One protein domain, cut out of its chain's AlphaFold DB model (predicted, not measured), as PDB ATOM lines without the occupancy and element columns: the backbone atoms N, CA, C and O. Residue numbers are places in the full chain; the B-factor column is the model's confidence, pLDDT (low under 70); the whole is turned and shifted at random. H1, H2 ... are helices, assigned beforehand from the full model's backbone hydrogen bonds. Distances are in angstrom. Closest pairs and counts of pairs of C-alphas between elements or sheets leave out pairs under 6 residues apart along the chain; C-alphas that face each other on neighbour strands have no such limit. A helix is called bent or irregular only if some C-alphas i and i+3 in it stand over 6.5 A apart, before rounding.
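What this domain is: This is residues 14 to 118 of the 211 residues of an uncharacterized protein of uncultured marine bacterium 440 (UniProt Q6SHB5). Helices H2, H3, H5 and H4 form a four-cornered core, each meeting the next, with H1 and H6 at opposite ends of the longest axis. The printed part has 105 residues with six named helices, H1 to H6 in chain order, and no named strand: all helix, compact, radius of gyration of the C-alphas 13.3 A, spans 39 by 34 by 20 A.

Where its parts are: H1, residues 14 to 24, 15.6 A, begins at C-alpha 14 (-60.294, 22.706, -36.049). H2 is residues 28 to 39, 15.4 A; H3 45 to 59, 20.5 A; H4 72 to 84, 18.6 A; H5 90 to 97, 10.6 A. H6, residues 107 to 113, 10.1 A, ends at C-alpha 113 (-28.302, 10.465, -22.148) and is irregular: C-alphas 109 and 112 are 7.5 A apart.

How they stand to each other: H1 is near H4, closest C-alphas Leu 24 and Ser 72, 6.2 A. H2 touches H4 at a shallow tilt of 10 degrees, closest C-alphas Pro 28 and Ser 72, 5.2 A. Hairpin H2 and H3 only just touch, 3 pairs of C-alphas within 8 A, closest Val 36 and Ile 48, 7.6 A. H5 touches H3, closest C-alphas Glu 47 and Val 90, 6.4 A, and H4, closest Pro 74 and Leu 97, 4.7 A. H6 is near H3, closest C-alphas Phe 54 and Lys 113, 7.5 A. Every O i to N i+4 pair is within hydrogen-bond range in H1 to H5; H6 has 1 of 3, and 2 of 4 O i to N i+3.

The domain as a whole: The C-alphas of Gln 14 and Asn 112, the farthest apart, are 39.8 A apart. The printed part has no cut; H3 to H4 is a long link; no printed residue is under 70 pLDDT.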
ATOM      1  N   GLN A  14     -60.123  21.448 -36.783       95.56
ATOM      2  CA  GLN A  14     -60.294  22.706 -36.049       95.56
ATOM      3  C   GLN A  14     -60.094  22.545 -34.538       95.56
ATOM      4  O   GLN A  14     -59.567  23.439 -33.880       95.56
ATOM      5  N   ILE A  15     -60.528  21.410 -33.986       96.31
ATOM      6  CA  ILE A  15     -60.345  21.100 -32.570       96.31
ATOM      7  C   ILE A  15     -58.861  20.830 -32.313       96.31
ATOM      8  O   ILE A  15     -58.299  21.404 -31.388       96.31
ATOM      9  N   GLU A  16     -58.201  20.027 -33.149       97.38
ATOM     10  CA  GLU A  16     -56.767  19.757 -32.991       97.38
ATOM     11  C   GLU A  16     -55.887  21.005 -33.186       97.38
ATOM     12  O   GLU A  16     -54.913  21.184 -32.453       97.38
ATOM     13  N   GLU A  17     -56.265  21.913 -34.094       95.69
ATOM     14  CA  GLU A  17     -55.641  23.234 -34.247       95.69
ATOM     15  C   GLU A  17     -55.769  24.051 -32.953       95.69
ATOM     16  O   GLU A  17     -54.785  24.600 -32.453       95.69
ATOM     17  N   LEU A  18     -56.967  24.088 -32.354       95.25
ATOM     18  CA  LEU A  18     -57.191  24.771 -31.080       95.25
ATOM     19  C   LEU A  18     -56.314  24.180 -29.970       95.25
ATOM     20  O   LEU A  18     -55.689  24.932 -29.221       95.25
ATOM     21  N   LYS A  19     -56.220  22.850 -29.876       96.56
ATOM     22  CA  LYS A  19     -55.364  22.182 -28.886       96.56
ATOM     23  C   LYS A  19     -53.885  22.500 -29.093       96.56
ATOM     24  O   LYS A  19     -53.180  22.774 -28.118       96.56
ATOM     25  N   LYS A  20     -53.411  22.503 -30.348       95.69
ATOM     26  CA  LYS A  20     -52.043  22.912 -30.703       95.69
ATOM     27  C   LYS A  20     -51.778  24.342 -30.254       95.69
ATOM     28  O   LYS A  20     -50.830  24.567 -29.505       95.69
ATOM     29  N   LYS A  21     -52.652  25.288 -30.595       94.25
ATOM     30  CA  LYS A  21     -52.519  26.689 -30.170       94.25
ATOM     31  C   LYS A  21     -52.525  26.828 -28.647       94.25
ATOM     32  O   LYS A  21     -51.634  27.458 -28.093       94.25
ATOM     33  N   GLN A  22     -53.441  26.161 -27.946       94.69
ATOM     34  CA  GLN A  22     -53.496  26.182 -26.478       94.69
ATOM     35  C   GLN A  22     -52.228  25.629 -25.818       94.69
ATOM     36  O   GLN A  22     -51.782  26.175 -24.811       94.69
ATOM     37  N   SER A  23     -51.624  24.581 -26.381       95.38
ATOM     38  CA  SER A  23     -50.380  24.009 -25.849       95.38
ATOM     39  C   SER A  23     -49.152  24.913 -26.018       95.38
ATOM     40  O   SER A  23     -48.175  24.756 -25.290       95.38
ATOM     41  N   LEU A  24     -49.201  25.875 -26.947       93.69
ATOM     42  CA  LEU A  24     -48.163  26.897 -27.119       93.69
ATOM     43  C   LEU A  24     -48.335  28.077 -26.145       93.69
ATOM     44  O   LEU A  24     -47.408  28.861 -25.974       93.69
ATOM     45  N   LEU A  25     -49.499  28.210 -25.496       93.88
ATOM     46  CA  LEU A  25     -49.803  29.300 -24.556       93.88
ATOM     47  C   LEU A  25     -49.434  28.990 -23.100       93.88
ATOM     48  O   LEU A  25     -49.517  29.877 -22.253       93.88
ATOM     49  N   ILE A  26     -49.057  27.749 -22.792       94.69
ATOM     50  CA  ILE A  26     -48.646  27.330 -21.447       94.69
ATOM     51  C   ILE A  26     -47.157  26.996 -21.421       94.69
ATOM     52  O   ILE A  26     -46.556  26.763 -22.471       94.69
ATOM     53  N   SER A  27     -46.560  26.979 -20.228       95.62
ATOM     54  CA  SER A  27     -45.146  26.631 -20.107       95.62
ATOM     55  C   SER A  27     -44.915  25.164 -20.509       95.62
ATOM     56  O   SER A  27     -45.772  24.310 -20.240       95.62
ATOM     57  N   PRO A  28     -43.758  24.821 -21.107       96.75
ATOM     58  CA  PRO A  28     -43.423  23.431 -21.398       96.75
ATOM     59  C   PRO A  28     -43.429  22.543 -20.154       96.75
ATOM     60  O   PRO A  28     -43.799  21.377 -20.244       96.75
ATOM     61  N   LYS A  29     -43.079  23.091 -18.983       97.12
ATOM     62  CA  LYS A  29     -43.152  22.377 -17.704       97.12
ATOM     63  C   LYS A  29     -44.589  21.966 -17.371       97.12
ATOM     64  O   LYS A  29     -44.837  20.786 -17.146       97.12
ATOM     65  N   ASP A  30     -45.536  22.904 -17.428       96.75
ATOM     66  CA  ASP A  30     -46.946  22.609 -17.140       96.75
ATOM     67  C   ASP A  30     -47.531  21.626 -18.163       96.75
ATOM     68  O   ASP A  30     -48.282  20.712 -17.811       96.75
ATOM     69  N   LEU A  31     -47.182  21.780 -19.447       97.75
ATOM     70  CA  LEU A  31     -47.615  20.843 -20.484       97.75
ATOM     71  C   LEU A  31     -47.044  19.440 -20.239       97.75
ATOM     72  O   LEU A  31     -47.751  18.447 -20.419       97.75
ATOM     73  N   PHE A  32     -45.788  19.350 -19.805       98.19
ATOM     74  CA  PHE A  32     -45.146  18.083 -19.487       98.19
ATOM     75  C   PHE A  32     -45.772  17.405 -18.262       98.19
ATOM     76  O   PHE A  32     -46.009  16.200 -18.295       98.19
ATOM     77  N   ASP A  33     -46.146  18.153 -17.224       97.06
ATOM     78  CA  ASP A  33     -46.870  17.599 -16.071       97.06
ATOM     79  C   ASP A  33     -48.247  17.033 -16.478       97.06
ATOM     80  O   ASP A  33     -48.661  15.958 -16.020       97.06
ATOM     81  N   ASN A  34     -48.930  17.692 -17.423       96.38
ATOM     82  CA  ASN A  34     -50.149  17.161 -18.040       96.38
ATOM     83  C   ASN A  34     -49.872  15.886 -18.855       96.38
ATOM     84  O   ASN A  34     -50.653  14.932 -18.788       96.38
ATOM     85  N   PHE A  35     -48.766  15.833 -19.603       97.38
ATOM     86  CA  PHE A  35     -48.342  14.644 -20.351       97.38
ATOM     87  C   PHE A  35     -48.058  13.459 -19.419       97.38
ATOM     88  O   PHE A  35     -48.567  12.364 -19.653       97.38
ATOM     89  N   VAL A  36     -47.333  13.674 -18.318       97.25
ATOM     90  CA  VAL A  36     -47.061  12.635 -17.313       97.25
ATOM     91  C   VAL A  36     -48.371  12.061 -16.770       97.25
ATOM     92  O   VAL A  36     -48.566  10.846 -16.773       97.25
ATOM     93  N   THR A  37     -49.292  12.933 -16.360       94.69
ATOM     94  CA  THR A  37     -50.563  12.532 -15.737       94.69
ATOM     95  C   THR A  37     -51.495  11.805 -16.714       94.69
ATOM     96  O   THR A  37     -52.230  10.893 -16.329       94.69
ATOM     97  N   SER A  38     -51.491  12.199 -17.990       93.00
ATOM     98  CA  SER A  38     -52.422  11.670 -18.994       93.00
ATOM     99  C   SER A  38     -51.880  10.461 -19.762       93.00
ATOM    100  O   SER A  38     -52.632   9.507 -19.969       93.00
ATOM    101  N   SER A  39     -50.601  10.466 -20.145       95.00
ATOM    102  CA  SER A  39     -50.021   9.509 -21.098       95.00
ATOM    103  C   SER A  39     -49.117   8.455 -20.474       95.00
ATOM    104  O   SER A  39     -49.001   7.367 -21.033       95.00
ATOM    105  N   LEU A  40     -48.493   8.729 -19.325       95.50
ATOM    106  CA  LEU A  40     -47.506   7.813 -18.735       95.50
ATOM    107  C   LEU A  40     -48.097   6.817 -17.728       95.50
ATOM    108  O   LEU A  40     -47.358   6.145 -17.020       95.50
ATOM    109  N   LYS A  41     -49.424   6.650 -17.695       92.50
ATOM    110  CA  LYS A  41     -50.134   5.801 -16.714       92.50
ATOM    111  C   LYS A  41     -49.714   4.326 -16.706       92.50
ATOM    112  O   LYS A  41     -49.975   3.633 -15.732       92.50
ATOM    113  N   LYS A  42     -49.136   3.833 -17.805       92.50
ATOM    114  CA  LYS A  42     -48.674   2.441 -17.948       92.50
ATOM    115  C   LYS A  42     -47.206   2.239 -17.555       92.50
ATOM    116  O   LYS A  42     -46.763   1.099 -17.516       92.50
ATOM    117  N   PHE A  43     -46.466   3.318 -17.312       96.62
ATOM    118  CA  PHE A  43     -45.063   3.267 -16.912       96.62
ATOM    119  C   PHE A  43     -44.971   3.175 -15.394       96.62
ATOM    120  O   PHE A  43     -45.798   3.744 -14.678       96.62
ATOM    121  N   ASN A  44     -43.959   2.473 -14.895       97.44
ATOM    122  CA  ASN A  44     -43.712   2.417 -13.458       97.44
ATOM    123  C   ASN A  44     -43.028   3.703 -12.951       97.44
ATOM    124  O   ASN A  44     -42.538   4.531 -13.722       97.44
ATOM    125  N   GLU A  45     -42.972   3.876 -11.631       97.75
ATOM    126  CA  GLU A  45     -42.427   5.089 -11.007       97.75
ATOM    127  C   GLU A  45     -40.965   5.364 -11.384       97.75
ATOM    128  O   GLU A  45     -40.588   6.518 -11.604       97.75
ATOM    129  N   HIS A  46     -40.142   4.318 -11.506       98.06
ATOM    130  CA  HIS A  46     -38.739   4.446 -11.893       98.06
ATOM    131  C   HIS A  46     -38.600   4.929 -13.345       98.06
ATOM    132  O   HIS A  46     -37.812   5.832 -13.633       98.06
ATOM    133  N   GLU A  47     -39.402   4.383 -14.258       98.31
ATOM    134  CA  GLU A  47     -39.458   4.815 -15.656       98.31
ATOM    135  C   GLU A  47     -39.917   6.271 -15.782       98.31
ATOM    136  O   GLU A  47     -39.258   7.071 -16.452       98.31
ATOM    137  N   ILE A  48     -40.999   6.640 -15.089       98.44
ATOM    138  CA  ILE A  48     -41.512   8.017 -15.069       98.44
ATOM    139  C   ILE A  48     -40.447   8.971 -14.526       98.44
ATOM    140  O   ILE A  48     -40.225  10.034 -15.107       98.44
ATOM    141  N   LYS A  49     -39.745   8.599 -13.449       98.25
ATOM    142  CA  LYS A  49     -38.636   9.390 -12.899       98.25
ATOM    143  C   LYS A  49     -37.511   9.572 -13.922       98.25
ATOM    144  O   LYS A  49     -37.017  10.684 -14.086       98.25
ATOM    145  N   GLY A  50     -37.148   8.517 -14.651       98.31
ATOM    146  CA  GLY A  50     -36.155   8.587 -15.726       98.31
ATOM    147  C   GLY A  50     -36.555   9.538 -16.861       98.31
ATOM    148  O   GLY A  50     -35.715  10.293 -17.353       98.31
ATOM    149  N   ILE A  51     -37.835   9.543 -17.247       98.69
ATOM    150  CA  ILE A  51     -38.387  10.458 -18.259       98.69
ATOM    151  C   ILE A  51     -38.413  11.902 -17.735       98.69
ATOM    152  O   ILE A  51     -38.010  12.816 -18.452       98.69
ATOM    153  N   LYS A  52     -38.823  12.119 -16.476       98.56
ATOM    154  CA  LYS A  52     -38.827  13.441 -15.826       98.56
ATOM    155  C   LYS A  52     -37.433  14.053 -15.744       98.56
ATOM    156  O   LYS A  52     -37.267  15.213 -16.104       98.56
ATOM    157  N   ASN A  53     -36.438  13.276 -15.318       98.44
ATOM    158  CA  ASN A  53     -35.054  13.743 -15.240       98.44
ATOM    159  C   ASN A  53     -34.533  14.145 -16.624       98.44
ATOM    160  O   ASN A  53     -33.994  15.234 -16.785       98.44
ATOM    161  N   PHE A  54     -34.782  13.312 -17.639       98.69
ATOM    162  CA  PHE A  54     -34.391  13.620 -19.014       98.69
ATOM    163  C   PHE A  54     -35.069  14.885 -19.554       98.69
ATOM    164  O   PHE A  54     -34.431  15.696 -20.217       98.69
ATOM    165  N   PHE A  55     -36.355  15.089 -19.263       98.50
ATOM    166  CA  PHE A  55     -37.038  16.318 -19.657       98.50
ATOM    167  C   PHE A  55     -36.513  17.545 -18.903       98.50
ATOM    168  O   PHE A  55     -36.364  18.602 -19.503       98.50
ATOM    169  N   SER A  56     -36.180  17.411 -17.616       98.19
ATOM    170  CA  SER A  56     -35.544  18.490 -16.849       98.19
ATOM    171  C   SER A  56     -34.202  18.902 -17.452       98.19
ATOM    172  O   SER A  56     -33.876  20.084 -17.445       98.19
ATOM    173  N   ASP A  57     -33.449  17.941 -17.987       98.06
ATOM    174  CA  ASP A  57     -32.203  18.205 -18.703       98.06
ATOM    175  C   ASP A  57     -32.432  18.934 -20.030       98.06
ATOM    176  O   ASP A  57     -31.627  19.772 -20.409       98.06
ATOM    177  N   LEU A  58     -33.523  18.638 -20.744       97.44
ATOM    178  CA  LEU A  58     -33.899  19.398 -21.939       97.44
ATOM    179  C   LEU A  58     -34.359  20.813 -21.585       97.44
ATOM    180  O   LEU A  58     -34.051  21.756 -22.303       97.44
ATOM    181  N   LEU A  59     -35.097  20.965 -20.485       96.00
ATOM    182  CA  LEU A  59     -35.647  22.244 -20.042       96.00
ATOM    183  C   LEU A  59     -34.562  23.235 -19.594       96.00
ATOM    184  O   LEU A  59     -34.803  24.438 -19.624       96.00
ATOM    185  N   SER A  60     -33.389  22.753 -19.173       95.88
ATOM    186  CA  SER A  60     -32.249  23.614 -18.832       95.88
ATOM    187  C   SER A  60     -31.484  24.134 -20.055       95.88
ATOM    188  O   SER A  60     -30.640  25.016 -19.905       95.88
ATOM    189  N   LEU A  61     -31.777  23.615 -21.251       95.44
ATOM    190  CA  LEU A  61     -31.218  24.089 -22.513       95.44
ATOM    191  C   LEU A  61     -32.081  25.220 -23.087       95.44
ATOM    192  O   LEU A  61     -33.309  25.205 -22.993       95.44
ATOM    193  N   ASP A  62     -31.440  26.191 -23.732       91.38
ATOM    194  CA  ASP A  62     -32.105  27.385 -24.267       91.38
ATOM    195  C   ASP A  62     -32.729  27.135 -25.655       91.38
ATOM    196  O   ASP A  62     -32.292  27.678 -26.673       91.38
ATOM    197  N   PHE A  63     -33.743  26.265 -25.704       91.12
ATOM    198  CA  PHE A  63     -34.512  25.965 -26.922       91.12
ATOM    199  C   PHE A  63     -35.372  27.144 -27.407       91.12
ATOM    200  O   PHE A  63     -35.730  27.218 -28.586       91.12
ATOM    201  N   ASP A  64     -35.698  28.084 -26.520       89.56
ATOM    202  CA  ASP A  64     -36.600  29.196 -26.826       89.56
ATOM    203  C   ASP A  64     -35.946  30.284 -27.702       89.56
ATOM    204  O   ASP A  64     -36.650  31.168 -28.197       89.56
ATOM    205  N   LYS A  65     -34.639  30.171 -27.999       83.69
ATOM    206  CA  LYS A  65     -33.961  30.976 -29.034       83.69
ATOM    207  C   LYS A  65     -34.624  30.876 -30.408       83.69
ATOM    208  O   LYS A  65     -34.525  31.821 -31.186       83.69
ATOM    209  N   ILE A  66     -35.258  29.743 -30.726       77.44
ATOM    210  CA  ILE A  66     -35.951  29.557 -32.007       77.44
ATOM    211  C   ILE A  66     -37.346  30.183 -31.947       77.44
ATOM    212  O   ILE A  66     -37.692  31.027 -32.771       77.44
ATOM    213  N   TYR A  67     -38.154  29.762 -30.974       83.88
ATOM    214  CA  TYR A  67     -39.432  30.381 -30.641       83.88
ATOM    215  C   TYR A  67     -39.841  30.000 -29.216       83.88
ATOM    216  O   TYR A  67     -39.487  28.934 -28.717       83.88
ATOM    217  N   LYS A  68     -40.635  30.860 -28.577       90.12
ATOM    218  CA  LYS A  68     -41.106  30.670 -27.200       90.12
ATOM    219  C   LYS A  68     -41.863  29.351 -27.018       90.12
ATOM    220  O   LYS A  68     -42.747  29.036 -27.817       90.12
ATOM    221  N   ASN A  69     -41.618  28.660 -25.907       92.56
ATOM    222  CA  ASN A  69     -42.226  27.372 -25.571       92.56
ATOM    223  C   ASN A  69     -41.918  26.281 -26.613       92.56
ATOM    224  O   ASN A  69     -42.777  25.452 -26.931       92.56
ATOM    225  N   TYR A  70     -40.690  26.257 -27.142       94.25
ATOM    226  CA  TYR A  70     -40.278  25.316 -28.186       94.25
ATOM    227  C   TYR A  70     -40.587  23.861 -27.819       94.25
ATOM    228  O   TYR A  70     -41.173  23.107 -28.609       94.25
ATOM    229  N   LEU A  71     -40.270  23.492 -26.572       97.06
ATOM    230  CA  LEU A  71     -40.445  22.144 -26.039       97.06
ATOM    231  C   LEU A  71     -41.910  21.674 -25.988       97.06
ATOM    232  O   LEU A  71     -42.151  20.477 -25.837       97.06
ATOM    233  N   SER A  72     -42.900  22.547 -26.207       97.25
ATOM    234  CA  SER A  72     -44.291  22.108 -26.345       97.25
ATOM    235  C   SER A  72     -44.493  21.135 -27.511       97.25
ATOM    236  O   SER A  72     -45.292  20.206 -27.409       97.25
ATOM    237  N   HIS A  73     -43.752  21.300 -28.610       97.12
ATOM    238  CA  HIS A  73     -43.812  20.399 -29.763       97.12
ATOM    239  C   HIS A  73     -43.348  18.960 -29.442       97.12
ATOM    240  O   HIS A  73     -44.156  18.039 -29.590       97.12
ATOM    241  N   PRO A  74     -42.119  18.719 -28.938       98.12
ATOM    242  CA  PRO A  74     -41.682  17.370 -28.581       98.12
ATOM    243  C   PRO A  74     -42.565  16.697 -27.518       98.12
ATOM    244  O   PRO A  74     -42.785  15.488 -27.598       98.12
ATOM    245  N   ILE A  75     -43.134  17.447 -26.565       98.62
ATOM    246  CA  ILE A  75     -44.068  16.884 -25.569       98.62
ATOM    247  C   ILE A  75     -45.339  16.355 -26.248       98.62
ATOM    248  O   ILE A  75     -45.787  15.238 -25.975       98.62
ATOM    249  N   ARG A  76     -45.920  17.130 -27.171       98.25
ATOM    250  CA  ARG A  76     -47.095  16.691 -27.938       98.25
ATOM    251  C   ARG A  76     -46.783  15.493 -28.818       98.25
ATOM    252  O   ARG A  76     -47.599  14.577 -28.892       98.25
ATOM    253  N   LEU A  77     -45.607  15.470 -29.443       98.31
ATOM    254  CA  LEU A  77     -45.172  14.316 -30.219       98.31
ATOM    255  C   LEU A  77     -45.017  13.073 -29.352       98.31
ATOM    256  O   LEU A  77     -45.425  12.000 -29.787       98.31
ATOM    257  N   ALA A  78     -44.503  13.195 -28.126       98.44
ATOM    258  CA  ALA A  78     -44.405  12.062 -27.208       98.44
ATOM    259  C   ALA A  78     -45.797  11.506 -26.875       98.44
ATOM    260  O   ALA A  78     -46.000  10.291 -26.912       98.44
ATOM    261  N   HIS A  79     -46.785  12.382 -26.652       97.94
ATOM    262  CA  HIS A  79     -48.179  11.958 -26.520       97.94
ATOM    263  C   HIS A  79     -48.677  11.241 -27.781       97.94
ATOM    264  O   HIS A  79     -49.203  10.133 -27.691       97.94
ATOM    265  N   MET A  80     -48.541  11.858 -28.962       98.06
ATOM    266  CA  MET A  80     -48.980  11.270 -30.238       98.06
ATOM    267  C   MET A  80     -48.337   9.900 -30.480       98.06
ATOM    268  O   MET A  80     -49.006   8.974 -30.935       98.06
ATOM    269  N   TRP A  81     -47.057   9.765 -30.131       97.88
ATOM    270  CA  TRP A  81     -46.295   8.532 -30.251       97.88
ATOM    271  C   TRP A  81     -46.862   7.421 -29.366       97.88
ATOM    272  O   TRP A  81     -47.136   6.332 -29.869       97.88
ATOM    273  N   ILE A  82     -47.118   7.701 -28.085       97.00
ATOM    274  CA  ILE A  82     -47.755   6.750 -27.156       97.00
ATOM    275  C   ILE A  82     -49.176   6.407 -27.600       97.00
ATOM    276  O   ILE A  82     -49.600   5.263 -27.499       97.00
ATOM    277  N   PHE A  83     -49.921   7.390 -28.098       95.75
ATOM    278  CA  PHE A  83     -51.308   7.194 -28.500       95.75
ATOM    279  C   PHE A  83     -51.452   6.283 -29.729       95.75
ATOM    280  O   PHE A  83     -52.434   5.552 -29.846       95.75
ATOM    281  N   ILE A  84     -50.486   6.316 -30.651       94.38
ATOM    282  CA  ILE A  84     -50.534   5.545 -31.901       94.38
ATOM    283  C   ILE A  84     -49.876   4.169 -31.769       94.38
ATOM    284  O   ILE A  84     -50.278   3.240 -32.472       94.38
ATOM    285  N   ASN A  85     -48.890   4.014 -30.885       91.12
ATOM    286  CA  ASN A  85     -48.163   2.758 -30.714       91.12
ATOM    287  C   ASN A  85     -48.700   1.952 -29.523       91.12
ATOM    288  O   ASN A  85     -49.016   2.495 -28.471       91.12
ATOM    289  N   GLN A  86     -48.784   0.628 -29.676       77.75
ATOM    290  CA  GLN A  86     -49.318  -0.260 -28.633       77.75
ATOM    291  C   GLN A  86     -48.397  -0.358 -27.407       77.75
ATOM    292  O   GLN A  86     -48.881  -0.438 -26.276       77.75
ATOM    293  N   SER A  87     -47.084  -0.332 -27.637       88.94
ATOM    294  CA  SER A  87     -46.042  -0.311 -26.615       88.94
ATOM    295  C   SER A  87     -44.985   0.725 -26.990       88.94
ATOM    296  O   SER A  87     -44.622   0.864 -28.157       88.94
ATOM    297  N   VAL A  88     -44.522   1.475 -25.993       95.62
ATOM    298  CA  VAL A  88     -43.479   2.491 -26.145       95.62
ATOM    299  C   VAL A  88     -42.530   2.350 -24.968       95.62
ATOM    300  O   VAL A  88     -42.966   2.314 -23.821       95.62
ATOM    301  N   SER A  89     -41.237   2.265 -25.249       96.69
ATOM    302  CA  SER A  89     -40.193   2.217 -24.225       96.69
ATOM    303  C   SER A  89     -39.822   3.612 -23.708       96.69
ATOM    304  O   SER A  89     -40.016   4.624 -24.383       96.69
ATOM    305  N   VAL A  90     -39.196   3.673 -22.526       97.88
ATOM    306  CA  VAL A  90     -38.607   4.919 -21.993       97.88
ATOM    307  C   VAL A  90     -37.659   5.568 -23.003       97.88
ATOM    308  O   VAL A  90     -37.685   6.784 -23.181       97.88
ATOM    309  N   GLN A  91     -36.841   4.765 -23.685       97.81
ATOM    310  CA  GLN A  91     -35.867   5.281 -24.644       97.81
ATOM    311  C   GLN A  91     -36.527   5.865 -25.891       97.81
ATOM    312  O   GLN A  91     -36.081   6.891 -26.398       97.81
ATOM    313  N   GLU A  92     -37.642   5.293 -26.344       97.81
ATOM    314  CA  GLU A  92     -38.432   5.900 -27.414       97.81
ATOM    315  C   GLU A  92     -39.033   7.241 -26.992       97.81
ATOM    316  O   GLU A  92     -39.002   8.177 -27.783       97.81
ATOM    317  N   ILE A  93     -39.507   7.386 -25.750       98.44
ATOM    318  CA  ILE A  93     -39.983   8.688 -25.250       98.44
ATOM    319  C   ILE A  93     -38.844   9.707 -25.232       98.44
ATOM    320  O   ILE A  93     -39.025  10.825 -25.711       98.44
ATOM    321  N   LYS A  94     -37.662   9.332 -24.731       98.62
ATOM    322  CA  LYS A  94     -36.489  10.218 -24.733       98.62
ATOM    323  C   LYS A  94     -36.080  10.621 -26.147       98.62
ATOM    324  O   LYS A  94     -35.833  11.798 -26.390       98.62
ATOM    325  N   PHE A  95     -36.078   9.675 -27.085       98.56
ATOM    326  CA  PHE A  95     -35.869   9.950 -28.504       98.56
ATOM    327  C   PHE A  95     -36.854  10.994 -29.031       98.56
ATOM    328  O   PHE A  95     -36.424  11.974 -29.631       98.56
ATOM    329  N   VAL A  96     -38.155  10.813 -28.787       98.56
ATOM    330  CA  VAL A  96     -39.175  11.753 -29.264       98.56
ATOM    331  C   VAL A  96     -38.982  13.134 -28.640       98.56
ATOM    332  O   VAL A  96     -39.017  14.141 -29.348       98.56
ATOM    333  N   LEU A  97     -38.723  13.197 -27.332       98.62
ATOM    334  CA  LEU A  97     -38.497  14.460 -26.634       98.62
ATOM    335  C   LEU A  97     -37.257  15.205 -27.155       98.62
ATOM    336  O   LEU A  97     -37.249  16.433 -27.184       98.62
ATOM    337  N   ALA A  98     -36.241  14.470 -27.610       98.19
ATOM    338  CA  ALA A  98     -34.976  15.008 -28.095       98.19
ATOM    339  C   ALA A  98     -34.829  15.008 -29.627       98.19
ATOM    340  O   ALA A  98     -33.737  15.260 -30.129       98.19
ATOM    341  N   HIS A  99     -35.885  14.743 -30.400       97.75
ATOM    342  CA  HIS A  99     -35.739  14.481 -31.839       97.75
ATOM    343  C   HIS A  99     -35.125  15.640 -32.652       97.75
ATOM    344  O   HIS A  99     -34.568  15.389 -33.716       97.75
ATOM    345  N   ASN A 100     -35.161  16.874 -32.131       95.94
ATOM    346  CA  ASN A 100     -34.594  18.064 -32.774       95.94
ATOM    347  C   ASN A 100     -33.304  18.591 -32.115       95.94
ATOM    348  O   ASN A 100     -32.881  19.702 -32.433       95.94
ATOM    349  N   ILE A 101     -32.647  17.840 -31.217       96.75
ATOM    350  CA  ILE A 101     -31.426  18.326 -30.534       96.75
ATOM    351  C   ILE A 101     -30.301  18.699 -31.507       96.75
ATOM    352  O   ILE A 101     -29.553  19.624 -31.224       96.75
ATOM    353  N   ILE A 102     -30.190  18.029 -32.662       96.31
ATOM    354  CA  ILE A 102     -29.165  18.356 -33.664       96.31
ATOM    355  C   ILE A 102     -29.493  19.681 -34.354       96.31
ATOM    356  O   ILE A 102     -28.621  20.537 -34.448       96.31
ATOM    357  N   GLU A 103     -30.748  19.881 -34.773       92.50
ATOM    358  CA  GLU A 103     -31.192  21.137 -35.403       92.50
ATOM    359  C   GLU A 103     -31.038  22.345 -34.465       92.50
ATOM    360  O   GLU A 103     -30.857  23.466 -34.931       92.50
ATOM    361  N   ASN A 104     -31.068  22.113 -33.149       93.06
ATOM    362  CA  ASN A 104     -30.916  23.144 -32.119       93.06
ATOM    363  C   ASN A 104     -29.476  23.286 -31.590       93.06
ATOM    364  O   ASN A 104     -29.228  24.131 -30.738       93.06
ATOM    365  N   GLY A 105     -28.528  22.474 -32.068       95.06
ATOM    366  CA  GLY A 105     -27.131  22.541 -31.632       95.06
ATOM    367  C   GLY A 105     -26.847  21.967 -30.238       95.06
ATOM    368  O   GLY A 105     -25.799  22.269 -29.688       95.06
ATOM    369  N   PHE A 106     -27.728  21.123 -29.692       96.62
ATOM    370  CA  PHE A 106     -27.617  20.547 -28.339       96.62
ATOM    371  C   PHE A 106     -27.223  19.059 -28.310       96.62
ATOM    372  O   PHE A 106     -27.560  18.308 -27.386       96.62
ATOM    373  N   LEU A 107     -26.588  18.565 -29.377       96.69
ATOM    374  CA  LEU A 107     -26.209  17.155 -29.456       96.69
ATOM    375  C   LEU A 107     -25.171  16.791 -28.388       96.69
ATOM    376  O   LEU A 107     -25.266  15.714 -27.801       96.69
ATOM    377  N   ASP A 108     -24.184  17.649 -28.135       96.94
ATOM    378  CA  ASP A 108     -23.072  17.324 -27.241       96.94
ATOM    379  C   ASP A 108     -23.498  17.228 -25.773       96.94
ATOM    380  O   ASP A 108     -22.995  16.373 -25.040       96.94
ATOM    381  N   GLU A 109     -24.488  18.020 -25.381       97.31
ATOM    382  CA  GLU A 109     -25.090  18.071 -24.054       97.31
ATOM    383  C   GLU A 109     -25.976  16.849 -23.782       97.31
ATOM    384  O   GLU A 109     -26.046  16.355 -22.650       97.31
ATOM    385  N   MET A 110     -26.637  16.326 -24.821       97.31
ATOM    386  CA  MET A 110     -27.650  15.275 -24.681       97.31
ATOM    387  C   MET A 110     -27.194  13.885 -25.139       97.31
ATOM    388  O   MET A 110     -27.814  12.893 -24.749       97.31
ATOM    389  N   LYS A 111     -26.104  13.764 -25.914       94.62
ATOM    390  CA  LYS A 111     -25.687  12.485 -26.530       94.62
ATOM    391  C   LYS A 111     -25.468  11.348 -25.537       94.62
ATOM    392  O   LYS A 111     -25.844  10.221 -25.829       94.62
ATOM    393  N   ASN A 112     -24.916  11.633 -24.357       96.19
ATOM    394  CA  ASN A 112     -24.617  10.613 -23.342       96.19
ATOM    395  C   ASN A 112     -25.865  10.138 -22.576       96.19
ATOM    396  O   ASN A 112     -25.782   9.214 -21.771       96.19
ATOM    397  N   LYS A 113     -27.020  10.779 -22.800       97.00
ATOM    398  CA  LYS A 113     -28.302  10.465 -22.148       97.00
ATOM    399  C   LYS A 113     -29.235   9.640 -23.044       97.00
ATOM    400  O   LYS A 113     -30.342   9.298 -22.622       97.00
ATOM    401  N   LEU A 114     -28.781   9.341 -24.260       97.44
ATOM    402  CA  LEU A 114     -29.468   8.590 -25.304       97.44
ATOM    403  C   LEU A 114     -28.601   7.395 -25.716       97.44
ATOM    404  O   LEU A 114     -27.373   7.473 -25.708       97.44
ATOM    405  N   GLU A 115     -29.218   6.283 -26.100       97.50
ATOM    406  CA  GLU A 115     -28.487   5.164 -26.685       97.50
ATOM    407  C   GLU A 115     -28.083   5.498 -28.125       97.50
ATOM    408  O   GLU A 115     -28.706   6.301 -28.830       97.50
ATOM    409  N   LYS A 116     -27.048   4.807 -28.616       97.25
ATOM    410  CA  LYS A 116     -26.525   4.986 -29.978       97.25
ATOM    411  C   LYS A 116     -27.622   4.903 -31.050       97.25
ATOM    412  O   LYS A 116     -27.605   5.686 -31.998       97.25
ATOM    413  N   LYS A 117     -28.590   3.996 -30.875       97.12
ATOM    414  CA  LYS A 117     -29.716   3.806 -31.801       97.12
ATOM    415  C   LYS A 117     -30.676   5.005 -31.826       97.12
ATOM    416  O   LYS A 117     -31.237   5.304 -32.875       97.12
ATOM    417  N   GLU A 118     -30.878   5.707 -30.706       98.00
ATOM    418  CA  GLU A 118     -31.675   6.941 -30.697       98.00
ATOM    419  C   GLU A 118     -30.944   8.056 -31.441       98.00
ATOM    420  O   GLU A 118     -31.549   8.733 -32.267       98.00
TER     421      GLU A 118